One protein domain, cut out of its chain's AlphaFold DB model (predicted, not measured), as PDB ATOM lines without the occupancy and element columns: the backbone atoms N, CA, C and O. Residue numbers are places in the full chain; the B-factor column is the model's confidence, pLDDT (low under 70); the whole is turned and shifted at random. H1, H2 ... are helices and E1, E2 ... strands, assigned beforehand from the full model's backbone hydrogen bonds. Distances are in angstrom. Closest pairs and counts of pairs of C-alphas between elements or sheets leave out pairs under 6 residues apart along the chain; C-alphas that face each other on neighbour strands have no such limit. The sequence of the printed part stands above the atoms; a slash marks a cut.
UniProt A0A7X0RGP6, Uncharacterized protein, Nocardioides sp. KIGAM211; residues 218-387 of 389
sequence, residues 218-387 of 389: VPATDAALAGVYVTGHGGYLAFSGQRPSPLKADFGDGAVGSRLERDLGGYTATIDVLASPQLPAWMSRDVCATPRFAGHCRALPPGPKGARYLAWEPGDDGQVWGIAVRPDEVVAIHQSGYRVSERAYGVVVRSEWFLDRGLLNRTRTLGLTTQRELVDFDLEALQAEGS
ATOM      1  N   VAL A 218     -14.745  23.094  14.356       92.75
ATOM      2  CA  VAL A 218     -15.313  21.746  14.262       92.75
ATOM      3  C   VAL A 218     -16.205  21.637  13.022       92.75
ATOM      4  O   VAL A 218     -16.593  22.673  12.465       92.75
ATOM      5  N   PRO A 219     -16.503  20.423  12.524       96.06
ATOM      6  CA  PRO A 219     -17.475  20.243  11.448       96.06
ATOM      7  C   PRO A 219     -18.817  20.901  11.790       96.06
ATOM      8  O   PRO A 219     -19.292  20.793  12.918       96.06
ATOM      9  N   ALA A 220     -19.413  21.597  10.824       95.94
ATOM     10  CA  ALA A 220     -20.710  22.237  11.009       95.94
ATOM     11  C   ALA A 220     -21.850  21.209  10.994       95.94
ATOM     12  O   ALA A 220     -21.813  20.232  10.248       95.94
ATOM     13  N   THR A 221     -22.877  21.467  11.800       96.31
ATOM     14  CA  THR A 221     -24.167  20.770  11.772       96.31
ATOM     15  C   THR A 221     -25.207  21.640  11.067       96.31
ATOM     16  O   THR A 221     -24.967  22.815  10.778       96.31
ATOM     17  N   ASP A 222     -26.391  21.081  10.801       97.00
ATOM     18  CA  ASP A 222     -27.526  21.879  10.327       97.00
ATOM     19  C   ASP A 222     -27.839  22.993  11.338       97.00
ATOM     20  O   ASP A 222     -27.881  24.167  10.977       97.00
ATOM     21  N   ALA A 223     -27.949  22.637  12.621       95.50
ATOM     22  CA  ALA A 223     -28.205  23.573  13.712       95.50
ATOM     23  C   ALA A 223     -27.164  24.700  13.792       95.50
ATOM     24  O   ALA A 223     -27.529  25.873  13.880       95.50
ATOM     25  N   ALA A 224     -25.880  24.378  13.633       94.81
ATOM     26  CA  ALA A 224     -24.824  25.377  13.676       94.81
ATOM     27  C   ALA A 224     -24.932  26.448  12.594       94.81
ATOM     28  O   ALA A 224     -24.669  27.619  12.862       94.81
ATOM     29  N   LEU A 225     -25.332  26.081  11.371       95.69
ATOM     30  CA  LEU A 225     -25.542  27.076  10.318       95.69
ATOM     31  C   LEU A 225     -26.677  28.043  10.666       95.69
ATOM     32  O   LEU A 225     -26.594  29.221  10.317       95.69
ATOM     33  N   ALA A 226     -27.696  27.562  11.382       95.44
ATOM     34  CA  ALA A 226     -28.748  28.408  11.929       95.44
ATOM     35  C   ALA A 226     -28.175  29.384  12.963       95.44
ATOM     36  O   ALA A 226     -28.363  30.590  12.820       95.44
ATOM     37  N   GLY A 227     -27.412  28.879  13.936       93.56
ATOM     38  CA  GLY A 227     -26.814  29.693  14.997       93.56
ATOM     39  C   GLY A 227     -25.929  30.805  14.461       93.56
ATOM     40  O   GLY A 227     -26.106  31.973  14.810       93.56
ATOM     41  N   VAL A 228     -25.044  30.478  13.518       92.44
ATOM     42  CA  VAL A 228     -24.211  31.472  12.829       92.44
ATOM     43  C   VAL A 228     -25.062  32.540  12.133       92.44
ATOM     44  O   VAL A 228     -24.742  33.731  12.179       92.44
ATOM     45  N   TYR A 229     -26.115  32.127  11.424       93.75
ATOM     46  CA  TYR A 229     -26.949  33.053  10.667       93.75
ATOM     47  C   TYR A 229     -27.721  34.006  11.585       93.75
ATOM     48  O   TYR A 229     -27.710  35.216  11.350       93.75
ATOM     49  N   VAL A 230     -28.334  33.461  12.637       93.06
ATOM     50  CA  VAL A 230     -29.141  34.178  13.633       93.06
ATOM     51  C   VAL A 230     -28.299  35.190  14.410       93.06
ATOM     52  O   VAL A 230     -28.638  36.374  14.466       93.06
ATOM     53  N   THR A 231     -27.164  34.751  14.961       87.50
ATOM     54  CA  THR A 231     -26.232  35.622  15.702       87.50
ATOM     55  C   THR A 231     -25.665  36.730  14.814       87.50
ATOM     56  O   THR A 231     -25.535  37.874  15.244       87.50
ATOM     57  N   GLY A 232     -25.411  36.435  13.538       88.06
ATOM     58  CA  GLY A 232     -24.957  37.421  12.563       88.06
ATOM     59  C   GLY A 232     -26.005  38.442  12.108       88.06
ATOM     60  O   GLY A 232     -25.621  39.481  11.571       88.06
ATOM     61  N   HIS A 233     -27.296  38.162  12.310       86.31
ATOM     62  CA  HIS A 233     -28.419  39.020  11.909       86.31
ATOM     63  C   HIS A 233     -29.045  39.815  13.065       86.31
ATOM     64  O   HIS A 233     -30.054  40.486  12.858       86.31
ATOM     65  N   GLY A 234     -28.438  39.800  14.255       73.19
ATOM     66  CA  GLY A 234     -28.861  40.661  15.362       73.19
ATOM     67  C   GLY A 234     -29.862  40.035  16.335       73.19
ATOM     68  O   GLY A 234     -30.569  40.776  17.010       73.19
ATOM     69  N   GLY A 235     -29.908  38.702  16.439       79.62
ATOM     70  CA  GLY A 235     -30.506  38.021  17.593       79.62
ATOM     71  C   GLY A 235     -31.579  36.980  17.267       79.62
ATOM     72  O   GLY A 235     -32.181  36.966  16.194       79.62
ATOM     73  N   TYR A 236     -31.813  36.089  18.230       86.31
ATOM     74  CA  TYR A 236     -32.649  34.892  18.092       86.31
ATOM     75  C   TYR A 236     -34.159  35.158  18.082       86.31
ATOM     76  O   TYR A 236     -34.921  34.366  17.532       86.31
ATOM     77  N   LEU A 237     -34.611  36.298  18.607       88.00
ATOM     78  CA  LEU A 237     -36.038  36.638  18.672       88.00
ATOM     79  C   LEU A 237     -36.675  36.918  17.299       88.00
ATOM     80  O   LEU A 237     -37.892  36.858  17.161       88.00
ATOM     81  N   ALA A 238     -35.872  37.219  16.275       90.19
ATOM     82  CA  ALA A 238     -36.366  37.520  14.930       90.19
ATOM     83  C   ALA A 238     -36.634  36.269  14.071       90.19
ATOM     84  O   ALA A 238     -37.131  36.391  12.951       90.19
ATOM     85  N   PHE A 239     -36.277  35.081  14.557       94.94
ATOM     86  CA  PHE A 239     -36.306  33.845  13.783       94.94
ATOM     87  C   PHE A 239     -37.132  32.776  14.488       94.94
ATOM     88  O   PHE A 239     -37.333  32.816  15.691       94.94
ATOM     89  N   SER A 240     -37.631  31.805  13.739       95.81
ATOM     90  CA  SER A 240     -38.429  30.698  14.265       95.81
ATOM     91  C   SER A 240     -38.321  29.479  13.350       95.81
ATOM     92  O   SER A 240     -37.691  29.543  12.289       95.81
ATOM     93  N   GLY A 241     -38.923  28.361  13.760       94.81
ATOM     94  CA  GLY A 241     -39.112  27.199  12.892       94.81
ATOM     95  C   GLY A 241     -37.811  26.538  12.429       94.81
ATOM     96  O   GLY A 241     -37.764  26.040  11.301       94.81
ATOM     97  N   GLN A 242     -36.766  26.549  13.272       97.00
ATOM     98  CA  GLN A 242     -35.482  25.917  12.966       97.00
ATOM     99  C   GLN A 242     -35.678  24.433  12.644       97.00
ATOM    100  O   GLN A 242     -36.186  23.658  13.449       97.00
ATOM    101  N   ARG A 243     -35.236  24.018  11.457       97.12
ATOM    102  CA  ARG A 243     -35.270  22.614  11.017       97.12
ATOM    103  C   ARG A 243     -34.248  22.357   9.914       97.12
ATOM    104  O   ARG A 243     -33.864  23.302   9.235       97.12
ATOM    105  N   PRO A 244     -33.831  21.106   9.658       97.94
ATOM    106  CA  PRO A 244     -32.978  20.794   8.513       97.94
ATOM    107  C   PRO A 244     -33.557  21.326   7.197       97.94
ATOM    108  O   PRO A 244     -34.744  21.144   6.907       97.94
ATOM    109  N   SER A 245     -32.720  21.977   6.386       98.25
ATOM    110  CA  SER A 245     -33.160  22.510   5.096       98.25
ATOM    111  C   SER A 245     -33.414  21.371   4.099       98.25
ATOM    112  O   SER A 245     -32.529  20.536   3.883       98.25
ATOM    113  N   PRO A 246     -34.570  21.343   3.409       98.00
ATOM    114  CA  PRO A 246     -34.810  20.366   2.351       98.00
ATOM    115  C   PRO A 246     -33.900  20.589   1.133       98.00
ATOM    116  O   PRO A 246     -33.643  19.647   0.388       98.00
ATOM    117  N   LEU A 247     -33.370  21.806   0.948       97.69
ATOM    118  CA  LEU A 247     -32.496  22.149  -0.177       97.69
ATOM    119  C   LEU A 247     -31.116  21.494  -0.084       97.69
ATOM    120  O   LEU A 247     -30.393  21.459  -1.076       97.69
ATOM    121  N   LYS A 248     -30.755  20.908   1.065       96.75
ATOM    122  CA  LYS A 248     -29.537  20.098   1.203       96.75
ATOM    123  C   LYS A 248     -29.448  18.998   0.145       96.75
ATOM    124  O   LYS A 248     -28.360  18.736  -0.358       96.75
ATOM    125  N   ALA A 249     -30.580  18.387  -0.213       97.19
ATOM    126  CA  ALA A 249     -30.629  17.323  -1.214       97.19
ATOM    127  C   ALA A 249     -30.108  17.787  -2.587       97.19
ATOM    128  O   ALA A 249     -29.468  17.013  -3.297       97.19
ATOM    129  N   ASP A 250     -30.306  19.063  -2.927       96.88
ATOM    130  CA  ASP A 250     -29.847  19.640  -4.192       96.88
ATOM    131  C   ASP A 250     -28.339  19.932  -4.191       96.88
ATOM    132  O   ASP A 250     -27.741  20.099  -5.255       96.88
ATOM    133  N   PHE A 251     -27.724  19.992  -3.004       96.69
ATOM    134  CA  PHE A 251     -26.309  20.290  -2.779       96.69
ATOM    135  C   PHE A 251     -25.426  19.043  -2.630       96.69
ATOM    136  O   PHE A 251     -24.206  19.181  -2.523       96.69
ATOM    137  N   GLY A 252     -26.015  17.848  -2.702       94.56
ATOM    138  CA  GLY A 252     -25.299  16.575  -2.752       94.56
ATOM    139  C   GLY A 252     -24.789  16.067  -1.402       94.56
ATOM    140  O   GLY A 252     -25.075  16.615  -0.335       94.56
ATOM    141  N   ASP A 253     -24.037  14.969  -1.460       96.44
ATOM    142  CA  ASP A 253     -23.529  14.286  -0.272       96.44
ATOM    143  C   ASP A 253     -22.568  15.177   0.527       96.44
ATOM    144  O   ASP A 253     -21.677  15.831  -0.020       96.44
ATOM    145  N   GLY A 254     -22.736  15.173   1.851       96.38
ATOM    146  CA  GLY A 254     -21.950  16.003   2.766       96.38
ATOM    147  C   GLY A 254     -22.445  17.445   2.898       96.38
ATOM    148  O   GLY A 254     -21.834  18.214   3.636       96.38
ATOM    149  N   ALA A 255     -23.543  17.816   2.230       98.06
ATOM    150  CA  ALA A 255     -24.187  19.099   2.463       98.06
ATOM    151  C   ALA A 255     -24.811  19.169   3.866       98.06
ATOM    152  O   ALA A 255     -25.455  18.227   4.339       98.06
ATOM    153  N   VAL A 256     -24.674  20.330   4.499       98.06
ATOM    154  CA  VAL A 256     -25.360  20.718   5.736       98.06
ATOM    155  C   VAL A 256     -26.203  21.955   5.470       98.06
ATOM    156  O   VAL A 256     -25.897  22.757   4.585       98.06
ATOM    157  N   GLY A 257     -27.298  22.102   6.203       97.81
ATOM    158  CA  GLY A 257     -28.181  23.235   6.022       97.81
ATOM    159  C   GLY A 257     -29.371  23.282   6.960       97.81
ATOM    160  O   GLY A 257     -29.978  22.262   7.280       97.81
ATOM    161  N   SER A 258     -29.738  24.495   7.348       98.19
ATOM    162  CA  SER A 258     -30.895  24.772   8.192       98.19
ATOM    163  C   SER A 258     -31.869  25.693   7.489       98.19
ATOM    164  O   SER A 258     -31.482  26.519   6.666       98.19
ATOM    165  N   ARG A 259     -33.139  25.517   7.820       98.38
ATOM    166  CA  ARG A 259     -34.247  26.376   7.459       98.38
ATOM    167  C   ARG A 259     -34.709  27.132   8.694       98.38
ATOM    168  O   ARG A 259     -34.906  26.528   9.744       98.38
ATOM    169  N   LEU A 260     -34.933  28.422   8.510       97.81
ATOM    170  CA  LEU A 260     -35.494  29.363   9.465       97.81
ATOM    171  C   LEU A 260     -36.695  30.071   8.835       97.81
ATOM    172  O   LEU A 260     -36.805  30.186   7.610       97.81
ATOM    173  N   GLU A 261     -37.572  30.587   9.680       97.25
ATOM    174  CA  GLU A 261     -38.704  31.427   9.307       97.25
ATOM    175  C   GLU A 261     -38.582  32.775  10.026       97.25
ATOM    176  O   GLU A 261     -38.235  32.825  11.207       97.25
ATOM    177  N   ARG A 262     -38.843  33.877   9.318       94.88
ATOM    178  CA  ARG A 262     -38.814  35.238   9.876       94.88
ATOM    179  C   ARG A 262     -40.056  36.010   9.464       94.88
ATOM    180  O   ARG A 262     -40.344  36.127   8.273       94.88
ATOM    181  N   ASP A 263     -40.773  36.552  10.442       93.12
ATOM    182  CA  ASP A 263     -41.874  37.483  10.193       93.12
ATOM    183  C   ASP A 263     -41.315  38.884   9.920       93.12
ATOM    184  O   ASP A 263     -40.487  39.406  10.667       93.12
ATOM    185  N   LEU A 264     -41.751  39.484   8.815       88.94
ATOM    186  CA  LEU A 264     -41.336  40.813   8.369       88.94
ATOM    187  C   LEU A 264     -42.504  41.811   8.360       88.94
ATOM    188  O   LEU A 264     -42.478  42.793   7.617       88.94
ATOM    189  N   GLY A 265     -43.533  41.571   9.179       85.94
ATOM    190  CA  GLY A 265     -44.637  42.510   9.381       85.94
ATOM    191  C   GLY A 265     -45.565  42.587   8.171       85.94
ATOM    192  O   GLY A 265     -45.914  43.673   7.705       85.94
ATOM    193  N   GLY A 266     -45.943  41.427   7.631       88.44
ATOM    194  CA  GLY A 266     -46.865  41.316   6.493       88.44
ATOM    195  C   GLY A 266     -46.625  40.103   5.597       88.44
ATOM    196  O   GLY A 266     -47.443  39.817   4.724       88.44
ATOM    197  N   TYR A 267     -45.514  39.399   5.799       90.75
ATOM    198  CA  TYR A 267     -45.199  38.123   5.170       90.75
ATOM    199  C   TYR A 267     -44.168  37.373   6.017       90.75
ATOM    200  O   TYR A 267     -43.406  37.986   6.766       90.75
ATOM    201  N   THR A 268     -44.129  36.054   5.851       95.19
ATOM    202  CA  THR A 268     -43.136  35.185   6.485       95.19
ATOM    203  C   THR A 268     -42.101  34.788   5.447       95.19
ATOM    204  O   THR A 268     -42.412  34.084   4.484       95.19
ATOM    205  N   ALA A 269     -40.865  35.240   5.632       96.19
ATOM    206  CA  ALA A 269     -39.750  34.795   4.816       96.19
ATOM    207  C   ALA A 269     -39.290  33.407   5.277       96.19
ATOM    208  O   ALA A 269     -39.102  33.171   6.469       96.19
ATOM    209  N   THR A 270     -39.080  32.500   4.325       98.12
ATOM    210  CA  THR A 270     -38.354  31.244   4.545       98.12
ATOM    211  C   THR A 270     -36.902  31.451   4.156       98.12
ATOM    212  O   THR A 270     -36.629  31.883   3.035       98.12
ATOM    213  N   ILE A 271     -35.988  31.121   5.060       98.12
ATOM    214  CA  ILE A 271     -34.549  31.309   4.898       98.12
ATOM    215  C   ILE A 271     -33.878  29.944   5.008       98.12
ATOM    216  O   ILE A 271     -34.013  29.276   6.024       98.12
ATOM    217  N   ASP A 272     -33.148  29.524   3.983       98.50
ATOM    218  CA  ASP A 272     -32.314  28.328   4.003       98.50
ATOM    219  C   ASP A 272     -30.836  28.733   3.982       98.50
ATOM    220  O   ASP A 272     -30.395  29.469   3.101       98.50
ATOM    221  N   VAL A 273     -30.055  28.232   4.930       97.94
ATOM    222  CA  VAL A 273     -28.611  28.463   5.029       97.94
ATOM    223  C   VAL A 273     -27.915  27.138   4.788       97.94
ATOM    224  O   VAL A 273     -28.215  26.163   5.468       97.94
ATOM    225  N   LEU A 274     -27.024  27.084   3.803       98.25
ATOM    226  CA  LEU A 274     -26.489  25.850   3.230       98.25
ATOM    227  C   LEU A 274     -24.966  25.934   3.094       98.25
ATOM    228  O   LEU A 274     -24.423  26.975   2.717       98.25
ATOM    229  N   ALA A 275     -24.286  24.813   3.319       97.81
ATOM    230  CA  ALA A 275     -22.886  24.619   2.955       97.81
ATOM    231  C   ALA A 275     -22.682  23.214   2.374       97.81
ATOM    232  O   ALA A 275     -23.266  22.249   2.863       97.81
ATOM    233  N   SER A 276     -21.860  23.089   1.335       98.00
ATOM    234  CA  SER A 276     -21.568  21.803   0.688       98.00
ATOM    235  C   SER A 276     -20.125  21.718   0.202       98.00
ATOM    236  O   SER A 276     -19.601  22.724  -0.278       98.00
ATOM    237  N   PRO A 277     -19.484  20.533   0.252       97.75
ATOM    238  CA  PRO A 277     -18.163  20.326  -0.348       97.75
ATOM    239  C   PRO A 277     -18.196  20.351  -1.881       97.75
ATOM    240  O   PRO A 277     -17.150  20.344  -2.528       97.75
ATOM    241  N   GLN A 278     -19.387  20.333  -2.484       95.69
ATOM    242  CA  GLN A 278     -19.568  20.228  -3.924       95.69
ATOM    243  C   GLN A 278     -20.473  21.339  -4.449       95.69
ATOM    244  O   GLN A 278     -21.391  21.818  -3.785       95.69
ATOM    245  N   LEU A 279     -20.209  21.741  -5.690       96.06
ATOM    246  CA  LEU A 279     -21.113  22.613  -6.424       96.06
ATOM    247  C   LEU A 279     -22.359  21.798  -6.811       96.06
ATOM    248  O   LEU A 279     -22.197  20.722  -7.396       96.06
ATOM    249  N   PRO A 280     -23.580  22.278  -6.522       95.75
ATOM    250  CA  PRO A 280     -24.784  21.553  -6.894       95.75
ATOM    251  C   PRO A 280     -24.881  21.406  -8.418       95.75
ATOM    252  O   PRO A 280     -24.499  22.307  -9.163       95.75
ATOM    253  N   ALA A 281     -25.431  20.284  -8.893       95.88
ATOM    254  CA  ALA A 281     -25.432  19.925 -10.318       95.88
ATOM    255  C   ALA A 281     -26.146  20.944 -11.225       95.88
ATOM    256  O   ALA A 281     -25.882  21.011 -12.425       95.88
ATOM    257  N   TRP A 282     -27.057  21.737 -10.659       95.62
ATOM    258  CA  TRP A 282     -27.797  22.774 -11.372       95.62
ATOM    259  C   TRP A 282     -27.034  24.101 -11.502       95.62
ATOM    260  O   TRP A 282     -27.486  24.972 -12.242       95.62
ATOM    261  N   MET A 283     -25.911  24.278 -10.798       96.88
ATOM    262  CA  MET A 283     -25.174  25.542 -10.701       96.88
ATOM    263  C   MET A 283     -23.831  25.465 -11.432       96.88
ATOM    264  O   MET A 283     -23.098  24.485 -11.321       96.88
ATOM    265  N   SER A 284     -23.465  26.526 -12.152       96.75
ATOM    266  CA  SER A 284     -22.115  26.690 -12.708       96.75
ATOM    267  C   SER A 284     -21.176  27.408 -11.736       96.75
ATOM    268  O   SER A 284     -21.613  28.192 -10.900       96.75
ATOM    269  N   ARG A 285     -19.856  27.173 -11.862       94.81
ATOM    270  CA  ARG A 285     -18.842  27.855 -11.025       94.81
ATOM    271  C   ARG A 285     -18.930  29.375 -11.135       94.81
ATOM    272  O   ARG A 285     -18.795  30.068 -10.134       94.81
ATOM    273  N   ASP A 286     -19.156  29.876 -12.347       96.81
ATOM    274  CA  ASP A 286     -19.659  31.231 -12.530       96.81
ATOM    275  C   ASP A 286     -21.173  31.203 -12.335       96.81
ATOM    276  O   ASP A 286     -21.905  30.811 -13.242       96.81
ATOM    277  N   VAL A 287     -21.646  31.574 -11.146       97.69
ATOM    278  CA  VAL A 287     -23.071  31.485 -10.795       97.69
ATOM    279  C   VAL A 287     -23.935  32.277 -11.777       97.69
ATOM    280  O   VAL A 287     -25.014  31.813 -12.135       97.69
ATOM    281  N   CYS A 288     -23.449  33.412 -12.292       98.25
ATOM    282  CA  CYS A 288     -24.204  34.229 -13.245       98.25
ATOM    283  C   CYS A 288     -24.323  33.606 -14.643       98.25
ATOM    284  O   CYS A 288     -25.179  34.028 -15.417       98.25
ATOM    285  N   ALA A 289     -23.515  32.590 -14.958       97.75
ATOM    286  CA  ALA A 289     -23.670  31.786 -16.167       97.75
ATOM    287  C   ALA A 289     -24.719  30.668 -16.012       97.75
ATOM    288  O   ALA A 289     -25.040  29.992 -16.991       97.75
ATOM    289  N   THR A 290     -25.275  30.471 -14.809       97.88
ATOM    290  CA  THR A 290     -26.324  29.475 -14.567       97.88
ATOM    291  C   THR A 290     -27.600  29.920 -15.289       97.88
ATOM    292  O   THR A 290     -28.103  31.002 -14.976       97.88
ATOM    293  N   PRO A 291     -28.186  29.113 -16.203       97.25
ATOM    294  CA  PRO A 291     -29.362  29.520 -16.981       97.25
ATOM    295  C   PRO A 291     -30.546  29.987 -16.128       97.25
ATOM    296  O   PRO A 291     -31.266  30.899 -16.522       97.25
ATOM    297  N   ARG A 292     -30.696  29.401 -14.933       95.81
ATOM    298  CA  ARG A 292     -31.704  29.769 -13.928       95.81
ATOM    299  C   ARG A 292     -31.674  31.255 -13.547       95.81
ATOM    300  O   ARG A 292     -32.716  31.818 -13.252       95.81
ATOM    301  N   PHE A 293     -30.502  31.893 -13.574       97.38
ATOM    302  CA  PHE A 293     -30.310  33.280 -13.136       97.38
ATOM    303  C   PHE A 293     -30.020  34.244 -14.294       97.38
ATOM    304  O   PHE A 293     -29.474  35.331 -14.083       97.38
ATOM    305  N   ALA A 294     -30.348  33.859 -15.531       96.12
ATOM    306  CA  ALA A 294     -30.094  34.681 -16.707       96.12
ATOM    307  C   ALA A 294     -30.761  36.065 -16.573       96.12
ATOM    308  O   ALA A 294     -31.977  36.173 -16.459       96.12
ATOM    309  N   GLY A 295     -29.952  37.131 -16.576       96.50
ATOM    310  CA  GLY A 295     -30.420  38.514 -16.393       96.50
ATOM    311  C   GLY A 295     -30.661  38.946 -14.938       96.50
ATOM    312  O   GLY A 295     -30.828  40.138 -14.685       96.50
ATOM    313  N   HIS A 296     -30.592  38.017 -13.980       98.06
ATOM    314  CA  HIS A 296     -30.907  38.229 -12.563       98.06
ATOM    315  C   HIS A 296     -29.788  37.704 -11.656       98.06
ATOM    316  O   HIS A 296     -30.003  36.976 -10.689       98.06
ATOM    317  N   CYS A 297     -28.554  38.073 -11.992       98.25
ATOM    318  CA  CYS A 297     -27.376  37.764 -11.198       98.25
ATOM    319  C   CYS A 297     -26.385  38.923 -11.212       98.25
ATOM    320  O   CYS A 297     -26.214  39.629 -12.207       98.25
ATOM    321  N   ARG A 298     -25.706  39.106 -10.084       97.06
ATOM    322  CA  ARG A 298     -24.640  40.074  -9.889       97.06
ATOM    323  C   ARG A 298     -23.462  39.399  -9.201       97.06
ATOM    324  O   ARG A 298     -23.535  39.062  -8.020       97.06
ATOM    325  N   ALA A 299     -22.349  39.297  -9.920       96.50
ATOM    326  CA  ALA A 299     -21.061  39.005  -9.313       96.50
ATOM    327  C   ALA A 299     -20.622  40.184  -8.430       96.50
ATOM    328  O   ALA A 299     -20.777  41.359  -8.786       96.50
ATOM    329  N   LEU A 300     -20.086  39.869  -7.260       92.56
ATOM    330  CA  LEU A 300     -19.485  40.828  -6.345       92.56
ATOM    331  C   LEU A 300     -17.959  40.774  -6.445       92.56
ATOM    332  O   LEU A 300     -17.411  39.774  -6.917       92.56
ATOM    333  N   PRO A 301     -17.250  41.804  -5.943       92.38
ATOM    334  CA  PRO A 301     -15.823  41.679  -5.698       92.38
ATOM    335  C   PRO A 301     -15.544  40.398  -4.895       92.38
ATOM    336  O   PRO A 301     -16.271  40.125  -3.927       92.38
ATOM    337  N   PRO A 302     -14.535  39.598  -5.271       88.75
ATOM    338  CA  PRO A 302     -14.209  38.386  -4.534       88.75
ATOM    339  C   PRO A 302     -13.928  38.725  -3.066       88.75
ATOM    340  O   PRO A 302     -13.385  39.783  -2.746       88.75
ATOM    341  N   GLY A 303     -14.394  37.863  -2.166       86.06
ATOM    342  CA  GLY A 303     -14.017  37.925  -0.757       86.06
ATOM    343  C   GLY A 303     -12.695  37.187  -0.525       86.06
ATOM    344  O   GLY A 303     -12.189  36.539  -1.445       86.06
ATOM    345  N   PRO A 304     -12.165  37.186   0.709       86.50
ATOM    346  CA  PRO A 304     -10.927  36.478   1.045       86.50
ATOM    347  C   PRO A 304     -10.945  34.975   0.715       86.50
ATOM    348  O   PRO A 304      -9.892  34.378   0.525       86.50
ATOM    349  N   LYS A 305     -12.136  34.358   0.652       86.06
ATOM    350  CA  LYS A 305     -12.320  32.920   0.388       86.06
ATOM    351  C   LYS A 305     -12.780  32.572  -1.029       86.06
ATOM    352  O   LYS A 305     -12.956  31.395  -1.310       86.06
ATOM    353  N   GLY A 306     -13.005  33.546  -1.911       92.19
ATOM    354  CA  GLY A 306     -13.424  33.256  -3.285       92.19
ATOM    355  C   GLY A 306     -14.523  34.160  -3.831       92.19
ATOM    356  O   GLY A 306     -14.772  35.265  -3.338       92.19
ATOM    357  N   ALA A 307     -15.150  33.690  -4.908       95.88
ATOM    358  CA  ALA A 307     -16.145  34.446  -5.654       95.88
ATOM    359  C   ALA A 307     -17.475  34.509  -4.894       95.88
ATOM    360  O   ALA A 307     -17.854  33.574  -4.188       95.88
ATOM    361  N   ARG A 308     -18.187  35.630  -5.038       95.50
ATOM    362  CA  ARG A 308     -19.459  35.884  -4.355       95.50
ATOM    363  C   ARG A 308     -20.483  36.436  -5.328       95.50
ATOM    364  O   ARG A 308     -20.142  37.239  -6.196       95.50
ATOM    365  N   TYR A 309     -21.732  36.047  -5.135       97.00
ATOM    366  CA  TYR A 309     -22.818  36.333  -6.055       97.00
ATOM    367  C   TYR A 309     -24.094  36.668  -5.290       97.00
ATOM    368  O   TYR A 309     -24.385  36.070  -4.256       97.00
ATOM    369  N   LEU A 310     -24.846  37.618  -5.836       97.75
ATOM    370  CA  LEU A 310     -26.266  37.798  -5.560       97.75
ATOM    371  C   LEU A 310     -27.020  37.342  -6.807       97.75
ATOM    372  O   LEU A 310     -26.822  37.925  -7.872       97.75
ATOM    373  N   ALA A 311     -27.869  36.334  -6.689       98.25
ATOM    374  CA  ALA A 311     -28.717  35.844  -7.768       98.25
ATOM    375  C   ALA A 311     -30.173  35.800  -7.302       98.25
ATOM    376  O   ALA A 311     -30.429  35.692  -6.106       98.25
ATOM    377  N   TRP A 312     -31.135  35.944  -8.207       98.31
ATOM    378  CA  TRP A 312     -32.545  35.913  -7.830       98.31
ATOM    379  C   TRP A 312     -33.445  35.477  -8.982       98.31
ATOM    380  O   TRP A 312     -33.068  35.537 -10.149       98.31
ATOM    381  N   GLU A 313     -34.653  35.056  -8.632       98.25
ATOM    382  CA  GLU A 313     -35.752  34.776  -9.551       98.25
ATOM    383  C   GLU A 313     -36.905  35.721  -9.188       98.25
ATOM    384  O   GLU A 313     -37.432  35.629  -8.076       98.25
ATOM    385  N   PRO A 314     -37.261  36.686 -10.053       97.88
ATOM    386  CA  PRO A 314     -38.331  37.633  -9.767       97.88
ATOM    387  C   PRO A 314     -39.708  36.964  -9.846       97.88
ATOM    388  O   PRO A 314     -39.901  35.973 -10.546       97.88
ATOM    389  N   GLY A 315     -40.689  37.538  -9.150       97.38
ATOM    390  CA  GLY A 315     -42.062  37.026  -9.140       97.38
ATOM    391  C   GLY A 315     -42.703  37.090  -7.761       97.38
ATOM    392  O   GLY A 315     -42.051  37.469  -6.788       97.38
ATOM    393  N   ASP A 316     -43.988  36.745  -7.684       96.00
ATOM    394  CA  ASP A 316     -44.729  36.719  -6.414       96.00
ATOM    395  C   ASP A 316     -44.227  35.598  -5.483       96.00
ATOM    396  O   ASP A 316     -44.109  35.832  -4.283       96.00
ATOM    397  N   ASP A 317     -43.793  34.470  -6.058       94.44
ATOM    398  CA  ASP A 317     -43.105  33.356  -5.378       94.44
ATOM    399  C   ASP A 317     -41.593  33.353  -5.666       94.44
ATOM    400  O   ASP A 317     -40.956  32.307  -5.817       94.44
ATOM    401  N   GLY A 318     -41.025  34.547  -5.839       96.19
ATOM    402  CA  GLY A 318     -39.624  34.704  -6.198       96.19
ATOM    403  C   GLY A 318     -38.657  34.217  -5.115       96.19
ATOM    404  O   GLY A 318     -39.022  34.001  -3.957       96.19
ATOM    405  N   GLN A 319     -37.391  34.072  -5.500       97.75
ATOM    406  CA  GLN A 319     -36.325  33.587  -4.622       97.75
ATOM    407  C   GLN A 319     -35.091  34.473  -4.725       97.75
ATOM    408  O   GLN A 319     -34.785  35.002  -5.793       97.75
ATOM    409  N   VAL A 320     -34.358  34.611  -3.626       98.25
ATOM    410  CA  VAL A 320     -33.087  35.339  -3.567       98.25
ATOM    411  C   VAL A 320     -32.002  34.404  -3.059       98.25
ATOM    412  O   VAL A 320     -32.214  33.659  -2.111       98.25
ATOM    413  N   TRP A 321     -30.835  34.454  -3.691       98.31
ATOM    414  CA  TRP A 321     -29.683  33.613  -3.405       98.31
ATOM    415  C   TRP A 321     -28.439  34.471  -3.177       98.31
ATOM    416  O   TRP A 321     -27.954  35.156  -4.081       98.31
ATOM    417  N   GLY A 322     -27.882  34.383  -1.977       97.25
ATOM    418  CA  GLY A 322     -26.521  34.789  -1.674       97.25
ATOM    419  C   GLY A 322     -25.585  33.602  -1.763       97.25
ATOM    420  O   GLY A 322     -25.730  32.680  -0.974       97.25
ATOM    421  N   ILE A 323     -24.626  33.602  -2.687       97.44
ATOM    422  CA  ILE A 323     -23.764  32.435  -2.926       97.44
ATOM    423  C   ILE A 323     -22.292  32.834  -2.824       97.44
ATOM    424  O   ILE A 323     -21.862  33.807  -3.444       97.44
ATOM    425  N   ALA A 324     -21.505  32.059  -2.082       96.12
ATOM    426  CA  ALA A 324     -20.049  32.114  -2.076       96.12
ATOM    427  C   ALA A 324     -19.478  30.789  -2.600       96.12
ATOM    428  O   ALA A 324     -19.695  29.736  -2.005       96.12
ATOM    429  N   VAL A 325     -18.721  30.856  -3.697       96.56
ATOM    430  CA  VAL A 325     -18.002  29.712  -4.273       96.56
ATOM    431  C   VAL A 325     -16.547  29.792  -3.819       96.56
ATOM    432  O   VAL A 325     -15.818  30.712  -4.209       96.56
ATOM    433  N   ARG A 326     -16.141  28.847  -2.969       94.69
ATOM    434  CA  ARG A 326     -14.810  28.757  -2.354       94.69
ATOM    435  C   ARG A 326     -14.029  27.576  -2.965       94.69
ATOM    436  O   ARG A 326     -14.618  26.781  -3.699       94.69
ATOM    437  N   PRO A 327     -12.706  27.459  -2.741       93.81
ATOM    438  CA  PRO A 327     -11.912  26.359  -3.296       93.81
ATOM    439  C   PRO A 327     -12.379  24.960  -2.871       93.81
ATOM    440  O   PRO A 327     -12.255  24.018  -3.652       93.81
ATOM    441  N   ASP A 328     -12.892  24.845  -1.652       94.38
ATOM    442  CA  ASP A 328     -13.190  23.604  -0.935       94.38
ATOM    443  C   ASP A 328     -14.675  23.433  -0.578       94.38
ATOM    444  O   ASP A 328     -15.079  22.362  -0.133       94.38
ATOM    445  N   GLU A 329     -15.496  24.463  -0.786       96.50
ATOM    446  CA  GLU A 329     -16.917  24.435  -0.447       96.50
ATOM    447  C   GLU A 329     -17.733  25.473  -1.237       96.50
ATOM    448  O   GLU A 329     -17.212  26.438  -1.805       96.50
ATOM    449  N   VAL A 330     -19.051  25.308  -1.220       97.12
ATOM    450  CA  VAL A 330     -20.029  26.311  -1.643       97.12
ATOM    451  C   VAL A 330     -20.923  26.623  -0.458       97.12
ATOM    452  O   VAL A 330     -21.460  25.715   0.169       97.12
ATOM    453  N   VAL A 331     -21.095  27.912  -0.169       97.12
ATOM    454  CA  VAL A 331     -21.993  28.405   0.881       97.12
ATOM    455  C   VAL A 331     -23.109  29.203   0.230       97.12
ATOM    456  O   VAL A 331     -22.835  30.057  -0.616       97.12
ATOM    457  N   ALA A 332     -24.353  28.939   0.617       97.62
ATOM    458  CA  ALA A 332     -25.515  29.629   0.085       97.62
ATOM    459  C   ALA A 332     -26.486  30.058   1.191       97.62
ATOM    460  O   ALA A 332     -26.716  29.329   2.150       97.62
ATOM    461  N   ILE A 333     -27.069  31.241   1.028       97.88
ATOM    462  CA  ILE A 333     -28.225  31.734   1.775       97.88
ATOM    463  C   ILE A 333     -29.337  31.898   0.746       97.88
ATOM    464  O   ILE A 333     -29.183  32.645  -0.219       97.88
ATOM    465  N   HIS A 334     -30.432  31.177   0.920       98.19
ATOM    466  CA  HIS A 334     -31.605  31.223   0.065       98.19
ATOM    467  C   HIS A 334     -32.768  31.828   0.842       98.19
ATOM    468  O   HIS A 334     -33.045  31.410   1.959       98.19
ATOM    469  N   GLN A 335     -33.459  32.798   0.254       98.06
ATOM    470  CA  GLN A 335     -34.638  33.418   0.842       98.06
ATOM    471  C   GLN A 335     -35.829  33.319  -0.112       98.06
ATOM    472  O   GLN A 335     -35.689  33.526  -1.318       98.06
ATOM    473  N   SER A 336     -37.008  33.037   0.437       97.94
ATOM    474  CA  SER A 336     -38.271  32.907  -0.302       97.94
ATOM    475  C   SER A 336     -39.469  33.270   0.585       97.94
ATOM    476  O   SER A 336     -39.291  33.693   1.728       97.94
ATOM    477  N   GLY A 337     -40.695  33.127   0.073       96.25
ATOM    478  CA  GLY A 337     -41.924  33.465   0.811       96.25
ATOM    479  C   GLY A 337     -42.351  34.927   0.658       96.25
ATOM    480  O   GLY A 337     -43.184  35.422   1.416       96.25
ATOM    481  N   TYR A 338     -41.781  35.637  -0.319       95.62
ATOM    482  CA  TYR A 338     -42.134  37.015  -0.622       95.62
ATOM    483  C   TYR A 338     -41.940  37.360  -2.091       95.62
ATOM    484  O   TYR A 338     -41.113  36.781  -2.792       95.62
ATOM    485  N   ARG A 339     -42.643  38.406  -2.535       96.06
ATOM    486  CA  ARG A 339     -42.476  38.936  -3.886       96.06
ATOM    487  C   ARG A 339     -41.070  39.502  -4.095       96.06
ATOM    488  O   ARG A 339     -40.696  40.481  -3.437       96.06
ATOM    489  N   VAL A 340     -40.345  38.972  -5.073       96.62
ATOM    490  CA  VAL A 340     -38.998  39.415  -5.456       96.62
ATOM    491  C   VAL A 340     -39.066  40.375  -6.642       96.62
ATOM    492  O   VAL A 340     -39.824  40.187  -7.595       96.62
ATOM    493  N   SER A 341     -38.278  41.448  -6.568       96.31
ATOM    494  CA  SER A 341     -38.228  42.477  -7.606       96.31
ATOM    495  C   SER A 341     -37.435  42.022  -8.831       96.31
ATOM    496  O   SER A 341     -36.365  41.439  -8.704       96.31
ATOM    497  N   GLU A 342     -37.884  42.432 -10.016       96.94
ATOM    498  CA  GLU A 342     -37.085  42.407 -11.252       96.94
ATOM    499  C   GLU A 342     -35.763  43.180 -11.106       96.94
ATOM    500  O   GLU A 342     -34.737  42.830 -11.690       96.94
ATOM    501  N   ARG A 343     -35.773  44.260 -10.312       95.50
ATOM    502  CA  ARG A 343     -34.629  45.162 -10.159       95.50
ATOM    503  C   ARG A 343     -33.760  44.740  -8.983       95.50
ATOM    504  O   ARG A 343     -34.230  44.698  -7.848       95.50
ATOM    505  N   ALA A 344     -32.458  44.622  -9.234       92.81
ATOM    506  CA  ALA A 344     -31.451  44.292  -8.224       92.81
ATOM    507  C   ALA A 344     -31.532  45.161  -6.955       92.81
ATOM    508  O   ALA A 344     -31.346  44.662  -5.852       92.81
ATOM    509  N   TYR A 345     -31.832  46.460  -7.084       92.94
ATOM    510  CA  TYR A 345     -31.963  47.345  -5.920       92.94
ATOM    511  C   TYR A 345     -33.085  46.905  -4.966       92.94
ATOM    512  O   TYR A 345     -32.890  46.900  -3.756       92.94
ATOM    513  N   GLY A 346     -34.237  46.487  -5.504       92.56
ATOM    514  CA  GLY A 346     -35.348  45.997  -4.687       92.56
ATOM    515  C   GLY A 346     -35.003  44.696  -3.962       92.56
ATOM    516  O   GLY A 346     -35.410  44.516  -2.820       92.56
ATOM    517  N   VAL A 347     -34.203  43.837  -4.600       93.88
ATOM    518  CA  VAL A 347     -33.670  42.607  -3.996       93.88
ATOM    519  C   VAL A 347     -32.742  42.938  -2.831       93.88
ATOM    520  O   VAL A 347     -32.971  42.459  -1.729       93.88
ATOM    521  N   VAL A 348     -31.761  43.823  -3.044       92.00
ATOM    522  CA  VAL A 348     -30.772  44.206  -2.019       92.00
ATOM    523  C   VAL A 348     -31.429  44.744  -0.749       92.00
ATOM    524  O   VAL A 348     -30.993  44.407   0.348       92.00
ATOM    525  N   VAL A 349     -32.451  45.590  -0.895       88.81
ATOM    526  CA  VAL A 349     -33.165  46.170   0.250       88.81
ATOM    527  C   VAL A 349     -34.020  45.116   0.947       88.81
ATOM    528  O   VAL A 349     -33.959  45.000   2.165       88.81
ATOM    529  N   ARG A 350     -34.812  44.344   0.192       87.94
ATOM    530  CA  ARG A 350     -35.798  43.424   0.775       87.94
ATOM    531  C   ARG A 350     -35.166  42.185   1.406       87.94
ATOM    532  O   ARG A 350     -35.676  41.727   2.417       87.94
ATOM    533  N   SER A 351     -34.077  41.672   0.842       86.75
ATOM    534  CA  SER A 351     -33.374  40.511   1.393       86.75
ATOM    535  C   SER A 351     -32.364  40.886   2.483       86.75
ATOM    536  O   SER A 351     -31.556  40.043   2.855       86.75
ATOM    537  N   GLU A 352     -32.315  42.159   2.900       85.88
ATOM    538  CA  GLU A 352     -31.295  42.695   3.813       85.88
ATOM    539  C   GLU A 352     -29.863  42.314   3.397       85.88
ATOM    540  O   GLU A 352     -28.991  42.028   4.215       85.88
ATOM    541  N   TRP A 353     -29.591  42.341   2.087       87.00
ATOM    542  CA  TRP A 353     -28.381  41.771   1.483       87.00
ATOM    543  C   TRP A 353     -27.062  42.263   2.096       87.00
ATOM    544  O   TRP A 353     -26.026  41.609   1.984       87.00
ATOM    545  N   PHE A 354     -27.055  43.437   2.722       83.69
ATOM    546  CA  PHE A 354     -25.873  43.957   3.395       83.69
ATOM    547  C   PHE A 354     -25.396  43.049   4.545       83.69
ATOM    548  O   PHE A 354     -24.177  42.906   4.695       83.69
ATOM    549  N   LEU A 355     -26.314  42.405   5.278       83.44
ATOM    550  CA  LEU A 355     -26.025  41.446   6.352       83.44
ATOM    551  C   LEU A 355     -25.526  40.119   5.775       83.44
ATOM    552  O   LEU A 355     -24.402  39.699   6.069       83.44
ATOM    553  N   ASP A 356     -26.284  39.533   4.847       86.19
ATOM    554  CA  ASP A 356     -25.920  38.295   4.143       86.19
ATOM    555  C   ASP A 356     -24.547  38.397   3.470       86.19
ATOM    556  O   ASP A 356     -23.695  37.512   3.589       86.19
ATOM    557  N   ARG A 357     -24.271  39.521   2.797       85.88
ATOM    558  CA  ARG A 357     -22.964  39.783   2.188       85.88
ATOM    559  C   ARG A 357     -21.854  39.770   3.234       85.88
ATOM    560  O   ARG A 357     -20.755  39.316   2.917       85.88
ATOM    561  N   GLY A 358     -22.105  40.295   4.432       85.56
ATOM    562  CA  GLY A 358     -21.173  40.257   5.556       85.56
ATOM    563  C   GLY A 358     -20.859  38.822   5.974       85.56
ATOM    564  O   GLY A 358     -19.684  38.453   6.040       85.56
ATOM    565  N   LEU A 359     -21.890  37.995   6.147       86.81
ATOM    566  CA  LEU A 359     -21.751  36.581   6.499       86.81
ATOM    567  C   LEU A 359     -21.016  35.764   5.432       86.81
ATOM    568  O   LEU A 359     -20.150  34.956   5.760       86.81
ATOM    569  N   LEU A 360     -21.291  36.019   4.153       88.94
ATOM    570  CA  LEU A 360     -20.609  35.358   3.039       88.94
ATOM    571  C   LEU A 360     -19.160  35.837   2.857       88.94
ATOM    572  O   LEU A 360     -18.345  35.118   2.276       88.94
ATOM    573  N   ASN A 361     -18.830  37.051   3.317       83.81
ATOM    574  CA  ASN A 361     -17.481  37.616   3.229       83.81
ATOM    575  C   ASN A 361     -16.561  37.161   4.362       83.81
ATOM    576  O   ASN A 361     -15.354  37.029   4.157       83.81
ATOM    577  N   ARG A 362     -17.108  37.009   5.572       76.19
ATOM    578  CA  ARG A 362     -16.315  36.721   6.766       76.19
ATOM    579  C   ARG A 362     -15.781  35.295   6.697       76.19
ATOM    580  O   ARG A 362     -16.489  34.335   6.415       76.19
ATOM    581  N   THR A 363     -14.490  35.156   6.973       54.41
ATOM    582  CA  THR A 363     -13.765  33.885   6.885       54.41
ATOM    583  C   THR A 363     -14.181  32.876   7.958       54.41
ATOM    584  O   THR A 363     -13.810  31.710   7.842       54.41
ATOM    585  N   ARG A 364     -14.932  33.286   8.989       58.50
ATOM    586  CA  ARG A 364     -15.091  32.507  10.227       58.50
ATOM    587  C   ARG A 364     -16.520  32.093  10.588       58.50
ATOM    588  O   ARG A 364     -16.662  31.321  11.523       58.50
ATOM    589  N   THR A 365     -17.545  32.508   9.846       75.12
ATOM    590  CA  THR A 365     -18.943  32.296  10.258       75.12
ATOM    591  C   THR A 365     -19.631  31.156   9.501       75.12
ATOM    592  O   THR A 365     -19.803  30.091  10.077       75.12
ATOM    593  N   LEU A 366     -20.004  31.302   8.224       90.75
ATOM    594  CA  LEU A 366     -20.776  30.262   7.508       90.75
ATOM    595  C   LEU A 366     -19.891  29.329   6.662       90.75
ATOM    596  O   LEU A 366     -19.088  29.822   5.860       90.75
ATOM    597  N   GLY A 367     -20.067  28.006   6.788       94.81
ATOM    598  CA  GLY A 367     -19.388  26.977   5.983       94.81
ATOM    599  C   GLY A 367     -19.510  25.557   6.554       94.81
ATOM    600  O   GLY A 367     -20.231  25.332   7.518       94.81
ATOM    601  N   LEU A 368     -18.761  24.605   5.992       95.88
ATOM    602  CA  LEU A 368     -18.667  23.204   6.445       95.88
ATOM    603  C   LEU A 368     -17.969  23.036   7.800       95.88
ATOM    604  O   LEU A 368     -17.936  21.944   8.363       95.88
ATOM    605  N   THR A 369     -17.384  24.112   8.320       94.25
ATOM    606  CA  THR A 369     -16.834  24.172   9.672       94.25
ATOM    607  C   THR A 369     -17.369  25.402  10.390       94.25
ATOM    608  O   THR A 369     -17.582  26.450   9.774       94.25
ATOM    609  N   THR A 370     -17.533  25.287  11.700       92.69
ATOM    610  CA  THR A 370     -18.084  26.313  12.594       92.69
ATOM    611  C   THR A 370     -17.292  26.358  13.908       92.69
ATOM    612  O   THR A 370     -16.309  25.629  14.051       92.69
ATOM    613  N   GLN A 371     -17.681  27.232  14.834       90.31
ATOM    614  CA  GLN A 371     -17.236  27.226  16.231       90.31
ATOM    615  C   GLN A 371     -18.003  26.169  17.033       90.31
ATOM    616  O   GLN A 371     -19.193  25.959  16.792       90.31
ATOM    617  N   ARG A 372     -17.327  25.505  17.972       90.50
ATOM    618  CA  ARG A 372     -17.906  24.441  18.801       90.50
ATOM    619  C   ARG A 372     -19.150  24.887  19.564       90.50
ATOM    620  O   ARG A 372     -20.118  24.141  19.560       90.50
ATOM    621  N   GLU A 373     -19.149  26.094  20.120       88.56
ATOM    622  CA  GLU A 373     -20.290  26.663  20.857       88.56
ATOM    623  C   GLU A 373     -21.586  26.706  20.026       88.56
ATOM    624  O   GLU A 373     -22.685  26.682  20.565       88.56
ATOM    625  N   LEU A 374     -21.470  26.728  18.692       90.38
ATOM    626  CA  LEU A 374     -22.612  26.781  17.783       90.38
ATOM    627  C   LEU A 374     -23.086  25.392  17.340       90.38
ATOM    628  O   LEU A 374     -24.125  25.298  16.696       90.38
ATOM    629  N   VAL A 375     -22.347  24.311  17.620       89.50
ATOM    630  CA  VAL A 375     -22.695  22.954  17.143       89.50
ATOM    631  C   VAL A 375     -24.060  22.508  17.642       89.50
ATOM    632  O   VAL A 375     -24.843  21.964  16.856       89.50
ATOM    633  N   ASP A 376     -24.325  22.802  18.911       85.94
ATOM    634  CA  ASP A 376     -25.539  22.431  19.630       85.94
ATOM    635  C   ASP A 376     -26.513  23.614  19.740       85.94
ATOM    636  O   ASP A 376     -27.331  23.671  20.650       85.94
ATOM    637  N   PHE A 377     -26.429  24.572  18.807       89.00
ATOM    638  CA  PHE A 377     -27.313  25.734  18.788       89.00
ATOM    639  C   PHE A 377     -28.790  25.316  18.734       89.00
ATOM    640  O   PHE A 377     -29.254  24.719  17.754       89.00
ATOM    641  N   ASP A 378     -29.535  25.710  19.763       91.12
ATOM    642  CA  ASP A 378     -30.961  25.452  19.903       91.12
ATOM    643  C   ASP A 378     -31.718  26.780  20.009       91.12
ATOM    644  O   ASP A 378     -31.715  27.457  21.041       91.12
ATOM    645  N   LEU A 379     -32.360  27.169  18.906       88.62
ATOM    646  CA  LEU A 379     -33.146  28.396  18.847       88.62
ATOM    647  C   LEU A 379     -34.328  28.383  19.823       88.62
ATOM    648  O   LEU A 379     -34.659  29.431  20.373       88.62
ATOM    649  N   GLU A 380     -34.969  27.230  20.027       86.88
ATOM    650  CA  GLU A 380     -36.149  27.129  20.892       86.88
ATOM    651  C   GLU A 380     -35.752  27.262  22.365       86.88
ATOM    652  O   GLU A 380     -36.440  27.953  23.119       86.88
ATOM    653  N   ALA A 381     -34.618  26.674  22.759       87.25
ATOM    654  CA  ALA A 381     -34.072  26.825  24.105       87.25
ATOM    655  C   ALA A 381     -33.760  28.297  24.433       87.25
ATOM    656  O   ALA A 381     -34.245  28.816  25.439       87.25
ATOM    657  N   LEU A 382     -33.059  29.002  23.536       84.31
ATOM    658  CA  LEU A 382     -32.729  30.424  23.718       84.31
ATOM    659  C   LEU A 382     -33.981  31.310  23.814       84.31
ATOM    660  O   LEU A 382     -34.031  32.265  24.587       84.31
ATOM    661  N   GLN A 383     -35.020  30.994  23.038       84.62
ATOM    662  CA  GLN A 383     -36.293  31.714  23.101       84.62
ATOM    663  C   GLN A 383     -37.062  31.448  24.397       84.62
ATOM    664  O   GLN A 383     -37.737  32.348  24.897       84.62
ATOM    665  N   ALA A 384     -36.971  30.233  24.939       86.12
ATOM    666  CA  ALA A 384     -37.593  29.893  26.212       86.12
ATOM    667  C   ALA A 384     -36.937  30.653  27.373       86.12
ATOM    668  O   ALA A 384     -37.655  31.209  28.204       86.12
ATOM    669  N   GLU A 385     -35.606  30.745  27.393       82.50
ATOM    670  CA  GLU A 385     -34.848  31.494  28.405       82.50
ATOM    671  C   GLU A 385     -35.217  32.984  28.401       82.50
ATOM    672  O   GLU A 385     -35.646  33.516  29.427       82.50
ATOM    673  N   GLY A 386     -35.200  33.627  27.230       75.25
ATOM    674  CA  GLY A 386     -35.547  35.048  27.093       75.25
ATOM    675  C   GLY A 386     -37.016  35.393  27.378       75.25
ATOM    676  O   GLY A 386     -37.368  36.565  27.428       75.25
ATOM    677  N   SER A 387     -37.897  34.400  27.551       70.38
ATOM    678  CA  SER A 387     -39.303  34.621  27.931       70.38
ATOM    679  C   SER A 387     -39.537  34.680  29.445       70.38
ATOM    680  O   SER A 387     -40.658  34.955  29.883       70.38
TER     681      SER A 387
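This is residues 218 to 387 of the 389 residues of an uncharacterized protein of Nocardioides sp. KIGAM211 (UniProt A0A7X0RGP6). A twisted wall of seven antiparallel strands has helices over one face: H1 covers part of E2 and E3, while H4 and the short H3 cover the E6 and E5 side. The short helix H2 packs on the opposite face at E2 and E3, and the tail passes through E8 to H5, which reaches the wall near the edge strand E1. The printed part has 170 residues, with five named helices and eight named strands in the order H1 E1 H2 E2 E3 E4 E5 E6 E7 H3 H4 E8 H5. The sheet's order is E1 E2 E3 E7 E6 E5 E4, and the class is mixed, helices and strands. The whole is compact, with a radius of gyration of the C-alphas of 15.0 A and spans of 45 by 38 by 27 A.

In the sheet, E2, residues 256 to 263, and E3, residues 268 to 276, form a hairpin, with N 260 and O 271 2.8 A apart. The edge strand E1, residues 240 to 244, is antiparallel to E2, with N 243 and O 259 3.1 A apart. E7, residues 330 to 336, is antiparallel to E3, with N 272 and O 334 2.8 A apart. E4, residues 297 to 303, E5, residues 306 to 313, and E6, residues 319 to 325, form a meander with E7, each strand the antiparallel neighbour of the one before; within hydrogen-bond range are N 298 and O 310 at 2.7 A, N 311 and O 321 at 2.9 A, and N 322 and O 333 at 2.8 A. H1, residues 222 to 232, is on the sheet at a height of 8.1 A, over E2 and E3; its closest C-alphas to E2 are those of Asp 222 and Gly 257, 4.6 A apart. H4, residues 353 to 361, is on the same face at a height of 8.5 A over E6 and E5, along the strands at 24 degrees to E5 on the local plane; Ala 324 and Leu 360 have the closest C-alphas of E6 and H4, 6.1 A apart. H1 and H4 only just touch, with 3 pairs of C-alphas within 8 A, the closest being those of Gly 232 and Leu 359 at 6.9 A, at a steep tilt of 60 degrees, opposite ways. H3, residues 344 to 350, is on that face too, across the strands at 90 degrees to E5 on the local plane. H2, residues 246 to 251, is on the opposite face at a height of 7.9 A; with these helices on both faces the sheet makes three layers. H5, residues 379 to 385, only grazes the sheet; the closest C-alphas of E1 and H5 are those of Gln 242 and Leu 379, 6.8 A apart. E8, residues 369 to 371, pairs with no named strand, but its residues 369 to 370 pair antiparallel with residues 218 to 219. Every O i to N i+4 pair is within hydrogen-bond range in H1, H3, H4 and H5; in H2 it is 0 of 2, beside 3 of 3 O i to N i+3 pairs.

E3 is 26.0 A from first to last C-alpha, E2 24.0 A, E5 23.2 A, E7 19.4 A, E6 18.7 A, E4 17.0 A and H1 15.9 A. H1 begins at C-alpha 222, (-27.526, 21.879, 10.327). E3 ends at C-alpha 276, (-21.568, 21.803, 0.688). H5 ends at C-alpha 385, (-34.848, 31.494, 28.405).

The two C-alphas farthest apart are those of Ala 289 and Ser 387, 46.9 A. The printed part has no cut. The link from E3 to E4, residues 277 to 296, is long. Mean pLDDT of the printed part is 92.8, and residues 363 to 364 are under 70.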